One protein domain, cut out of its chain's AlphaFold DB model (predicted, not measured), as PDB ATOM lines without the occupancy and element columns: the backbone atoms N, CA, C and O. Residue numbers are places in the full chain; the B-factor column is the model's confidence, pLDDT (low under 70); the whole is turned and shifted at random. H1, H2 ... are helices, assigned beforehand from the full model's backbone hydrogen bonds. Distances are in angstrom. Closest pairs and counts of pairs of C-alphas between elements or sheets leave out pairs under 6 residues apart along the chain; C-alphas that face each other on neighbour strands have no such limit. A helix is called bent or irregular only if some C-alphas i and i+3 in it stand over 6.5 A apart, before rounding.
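Overview. This is residues 2 to 41 of the 73 residues of an uncharacterized protein of Teladorsagia circumcincta (UniProt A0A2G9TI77). A long, narrow loop of chain goes out and folds back on itself, with the helix H2 at one end of the long axis and the short helix H1 at the other. From H1 the outgoing run, residues 8 to 14, leads to H2; after the turn the chain comes back through the very short helix H3, and residues 34 to 41 run back toward the end where H1 lies. No two of the three helices make a clear contact, and the domain has no bundled helical core. The printed part has 40 residues, with three named helices in the order H1, H2, H3 and no named strand; the class is all helix, with 20 of the 40 residues in helices. The whole is loose, with a radius of gyration of the C-alphas of 11.5 A, and its outline is a rod that spans 33 by 14 by 13 A.

Arrangement. The longest helix, H2, residues 15 to 24, touches no helix. It is close to H3, residues 30 to 33, but not clearly touching it, with 2 pairs of C-alphas within 8 A. Their closest C-alphas are those of Met 17 and Tyr 33, 6.2 A apart, and their centres are 11.5 A apart. H1, residues 2 to 7, is apart from H2 and apart from H3. In H1 and H2 every O i to N i+4 pair is within hydrogen-bond range. H3 has four residues and is too short for such a pair, and its one O i to N i+3 pair is not within hydrogen-bond range.

Along the chain. H2 runs from Thr 15 to Arg 24 and measures 14.2 A from first to last C-alpha, with C-alpha 15 at (206.795, 217.546, 190.851). Before it in the chain, H1 runs from Val 2 to Glu 7 over 8.6 A, and C-alpha 2 is at (215.819, 219.302, 181.055). After H2, H3 runs from His 30 to Tyr 33 over 5.9 A and ends with C-alpha 33 at (211.163, 210.948, 192.761). None of the three helices is bent.

Size, cuts and confidence. The two C-alphas farthest apart are those of Gln 25 and Ala 41, at 33.8 A, while those of the first and last printed residues, Val 2 and Ala 41, are 13.5 A apart. The printed part has no cut. The link from H1 to H2, 7 residues, is short, the link from H2 to H3, 5 residues, is tight, and no link is long. The mean pLDDT of the printed part is 81.2, and the model's confidence is under 70 at residue 30 and at residues 37 to 41.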
ATOM      1  N   VAL A   2     215.623 220.457 180.143       77.25
ATOM      2  CA  VAL A   2     215.819 219.302 181.055       77.25
ATOM      3  C   VAL A   2     217.081 218.499 180.725       77.25
ATOM      4  O   VAL A   2     217.866 218.207 181.615       77.25
ATOM      5  N   GLN A   3     217.337 218.235 179.439       79.94
ATOM      6  CA  GLN A   3     218.554 217.543 179.003       79.94
ATOM      7  C   GLN A   3     219.850 218.255 179.422       79.94
ATOM      8  O   GLN A   3     220.796 217.592 179.830       79.94
ATOM      9  N   TYR A   4     219.873 219.590 179.359       84.19
ATOM     10  CA  TYR A   4     221.022 220.402 179.764       84.19
ATOM     11  C   TYR A   4     221.219 220.383 181.284       84.19
ATOM     12  O   TYR A   4     222.331 220.217 181.765       84.19
ATOM     13  N   LEU A   5     220.129 220.469 182.054       84.81
ATOM     14  CA  LEU A   5     220.183 220.337 183.512       84.81
ATOM     15  C   LEU A   5     220.756 218.975 183.922       84.81
ATOM     16  O   LEU A   5     221.614 218.907 184.797       84.81
ATOM     17  N   LEU A   6     220.335 217.905 183.244       80.19
ATOM     18  CA  LEU A   6     220.851 216.558 183.473       80.19
ATOM     19  C   LEU A   6     222.331 216.422 183.081       80.19
ATOM     20  O   LEU A   6     223.086 215.785 183.809       80.19
ATOM     21  N   GLU A   7     222.754 217.032 181.970       81.94
ATOM     22  CA  GLU A   7     224.156 217.060 181.522       81.94
ATOM     23  C   GLU A   7     225.062 217.814 182.507       81.94
ATOM     24  O   GLU A   7     226.166 217.370 182.807       81.94
ATOM     25  N   CYS A   8     224.558 218.895 183.102       85.56
ATOM     26  CA  CYS A   8     225.218 219.622 184.186       85.56
ATOM     27  C   CYS A   8     225.085 218.937 185.563       85.56
ATOM     28  O   CYS A   8     225.430 219.538 186.579       85.56
ATOM     29  N   ASN A   9     224.596 217.691 185.613       82.88
ATOM     30  CA  ASN A   9     224.387 216.907 186.831       82.88
ATOM     31  C   ASN A   9     223.464 217.583 187.869       82.88
ATOM     32  O   ASN A   9     223.532 217.288 189.064       82.88
ATOM     33  N   PHE A  10     222.563 218.467 187.428       86.19
ATOM     34  CA  PHE A  10     221.508 218.977 188.295       86.19
ATOM     35  C   PHE A  10     220.467 217.882 188.548       86.19
ATOM     36  O   PHE A  10     220.062 217.163 187.625       86.19
ATOM     37  N   PRO A  11     219.995 217.739 189.794       83.50
ATOM     38  CA  PRO A  11     218.915 216.823 190.094       83.50
ATOM     39  C   PRO A  11     217.606 217.346 189.488       83.50
ATOM     40  O   PRO A  11     217.247 218.511 189.654       83.50
ATOM     41  N   VAL A  12     216.883 216.467 188.798       86.94
ATOM     42  CA  VAL A  12     215.561 216.749 188.232       86.94
ATOM     43  C   VAL A  12     214.571 215.778 188.854       86.94
ATOM     44  O   VAL A  12     214.792 214.564 188.834       86.94
ATOM     45  N   TYR A  13     213.485 216.315 189.399       88.56
ATOM     46  CA  TYR A  13     212.473 215.546 190.111       88.56
ATOM     47  C   TYR A  13     211.103 215.662 189.450       88.56
ATOM     48  O   TYR A  13     210.810 216.649 188.774       88.56
ATOM     49  N   ASN A  14     210.260 214.655 189.670       89.44
ATOM     50  CA  ASN A  14     208.853 214.694 189.301       89.44
ATOM     51  C   ASN A  14     208.059 215.484 190.357       89.44
ATOM     52  O   ASN A  14     207.951 215.063 191.511       89.44
ATOM     53  N   THR A  15     207.519 216.635 189.955       89.56
ATOM     54  CA  THR A  15     206.795 217.546 190.851       89.56
ATOM     55  C   THR A  15     205.546 216.905 191.451       89.56
ATOM     56  O   THR A  15     205.320 217.055 192.647       89.56
ATOM     57  N   ASP A  16     204.765 216.159 190.666       90.56
ATOM     58  CA  ASP A  16     203.529 215.527 191.142       90.56
ATOM     59  C   ASP A  16     203.808 214.529 192.265       90.56
ATOM     60  O   ASP A  16     203.143 214.544 193.298       90.56
ATOM     61  N   MET A  17     204.850 213.705 192.113       88.56
ATOM     62  CA  MET A  17     205.210 212.745 193.156       88.56
ATOM     63  C   MET A  17     205.700 213.421 194.440       88.56
ATOM     64  O   MET A  17     205.342 212.974 195.527       88.56
ATOM     65  N   ILE A  18     206.469 214.511 194.329       88.81
ATOM     66  CA  ILE A  18     206.902 215.295 195.495       88.81
ATOM     67  C   ILE A  18     205.694 215.916 196.197       88.81
ATOM     68  O   ILE A  18     205.585 215.829 197.418       88.81
ATOM     69  N   LEU A  19     204.774 216.528 195.447       91.25
ATOM     70  CA  LEU A  19     203.582 217.149 196.018       91.25
ATOM     71  C   LEU A  19     202.708 216.120 196.739       91.25
ATOM     72  O   LEU A  19     202.280 216.368 197.863       91.25
ATOM     73  N   ILE A  20     202.497 214.944 196.144       90.31
ATOM     74  CA  ILE A  20     201.741 213.855 196.774       90.31
ATOM     75  C   ILE A  20     202.423 213.396 198.068       90.31
ATOM     76  O   ILE A  20     201.750 213.245 199.084       90.31
ATOM     77  N   ALA A  21     203.744 213.209 198.057       88.12
ATOM     78  CA  ALA A  21     204.505 212.803 199.237       88.12
ATOM     79  C   ALA A  21     204.393 213.821 200.382       88.12
ATOM     80  O   ALA A  21     204.144 213.451 201.530       88.12
ATOM     81  N   LEU A  22     204.499 215.115 200.057       89.38
ATOM     82  CA  LEU A  22     204.323 216.206 201.017       89.38
ATOM     83  C   LEU A  22     202.909 216.226 201.604       89.38
ATOM     84  O   LEU A  22     202.754 216.317 202.819       89.38
ATOM     85  N   MET A  23     201.883 216.097 200.758       92.12
ATOM     86  CA  MET A  23     200.483 216.077 201.193       92.12
ATOM     87  C   MET A  23     200.162 214.871 202.081       92.12
ATOM     88  O   MET A  23     199.340 214.979 202.988       92.12
ATOM     89  N   ARG A  24     200.813 213.731 201.833       91.38
ATOM     90  CA  ARG A  24     200.647 212.503 202.620       91.38
ATOM     91  C   ARG A  24     201.500 212.462 203.886       91.38
ATOM     92  O   ARG A  24     201.288 211.572 204.696       91.38
ATOM     93  N   GLN A  25     202.440 213.397 204.061       86.88
ATOM     94  CA  GLN A  25     203.469 213.347 205.112       86.88
ATOM     95  C   GLN A  25     204.303 212.049 205.085       86.88
ATOM     96  O   GLN A  25     204.885 211.644 206.087       86.88
ATOM     97  N   GLU A  26     204.391 211.418 203.916       82.12
ATOM     98  CA  GLU A  26     205.093 210.159 203.681       82.12
ATOM     99  C   GLU A  26     206.142 210.414 202.603       82.12
ATOM    100  O   GLU A  26     205.866 210.334 201.402       82.12
ATOM    101  N   LEU A  27     207.342 210.807 203.037       76.12
ATOM    102  CA  LEU A  27     208.448 211.050 202.123       76.12
ATOM    103  C   LEU A  27     209.230 209.754 201.920       76.12
ATOM    104  O   LEU A  27     209.998 209.331 202.784       76.12
ATOM    105  N   GLU A  28     209.048 209.147 200.755       79.56
ATOM    106  CA  GLU A  28     209.884 208.041 200.314       79.56
ATOM    107  C   GLU A  28     211.316 208.531 200.038       79.56
ATOM    108  O   GLU A  28     211.545 209.719 199.774       79.56
ATOM    109  N   PRO A  29     212.315 207.632 200.061       75.19
ATOM    110  CA  PRO A  29     213.686 208.002 199.767       75.19
ATOM    111  C   PRO A  29     213.817 208.757 198.437       75.19
ATOM    112  O   PRO A  29     213.332 208.329 197.386       75.19
ATOM    113  N   HIS A  30     214.587 209.846 198.480       64.44
ATOM    114  CA  HIS A  30     214.815 210.775 197.372       64.44
ATOM    115  C   HIS A  30     215.109 210.185 195.976       64.44
ATOM    116  O   HIS A  30     214.714 210.839 195.006       64.44
ATOM    117  N   PRO A  31     215.766 209.019 195.778       76.94
ATOM    118  CA  PRO A  31     215.980 208.519 194.421       76.94
ATOM    119  C   PRO A  31     214.691 208.139 193.681       76.94
ATOM    120  O   PRO A  31     214.708 208.136 192.454       76.94
ATOM    121  N   LEU A  32     213.583 207.863 194.378       81.25
ATOM    122  CA  LEU A  32     212.331 207.425 193.745       81.25
ATOM    123  C   LEU A  32     211.623 208.540 192.972       81.25
ATOM    124  O   LEU A  32     210.990 208.284 191.951       81.25
ATOM    125  N   TYR A  33     211.766 209.786 193.418       85.56
ATOM    126  CA  TYR A  33     211.163 210.948 192.761       85.56
ATOM    127  C   TYR A  33     212.034 211.526 191.646       85.56
ATOM    128  O   TYR A  33     211.622 212.458 190.951       85.56
ATOM    129  N   ARG A  34     213.268 211.029 191.503       86.25
ATOM    130  CA  ARG A  34     214.229 211.535 190.528       86.25
ATOM    131  C   ARG A  34     213.900 210.970 189.151       86.25
ATOM    132  O   ARG A  34     213.715 209.768 188.979       86.25
ATOM    133  N   VAL A  35     213.869 211.836 188.144       84.12
ATOM    134  CA  VAL A  35     213.669 211.406 186.758       84.12
ATOM    135  C   VAL A  35     214.909 210.633 186.300       84.12
ATOM    136  O   VAL A  35     216.021 211.165 186.324       84.12
ATOM    137  N   SER A  36     214.726 209.369 185.905       72.00
ATOM    138  CA  SER A  36     215.823 208.518 185.433       72.00
ATOM    139  C   SER A  36     216.272 208.920 184.028       72.00
ATOM    140  O   SER A  36     215.455 209.145 183.135       72.00
ATOM    141  N   THR A  37     217.586 208.988 183.821       67.62
ATOM    142  CA  THR A  37     218.219 209.374 182.550       67.62
ATOM    143  C   THR A  37     218.697 208.183 181.729       67.62
ATOM    144  O   THR A  37     219.314 208.376 180.683       67.62
ATOM    145  N   ALA A  38     218.406 206.956 182.177       64.19
ATOM    146  CA  ALA A  38     218.903 205.724 181.565       64.19
ATOM    147  C   ALA A  38     218.585 205.622 180.061       64.19
ATOM    148  O   ALA A  38     219.399 205.110 179.300       64.19
ATOM    149  N   SER A  39     217.455 206.178 179.616       59.03
ATOM    150  CA  SER A  39     217.049 206.182 178.202       59.03
ATOM    151  C   SER A  39     217.607 207.355 177.380       59.03
ATOM    152  O   SER A  39     217.467 207.363 176.163       59.03
ATOM    153  N   LEU A  40     218.211 208.360 178.027       58.12
ATOM    154  CA  LEU A  40     218.817 209.534 177.377       58.12
ATOM    155  C   LEU A  40     220.331 209.373 177.177       58.12
ATOM    156  O   LEU A  40     220.945 210.173 176.469       58.12
ATOM    157  N   ALA A  41     220.942 208.359 177.795       58.69
ATOM    158  CA  ALA A  41     222.331 208.013 177.552       58.69
ATOM    159  C   ALA A  41     222.484 207.600 176.081       58.69
ATOM    160  O   ALA A  41     222.030 206.538 175.659       58.69
TER     161      ALA A  41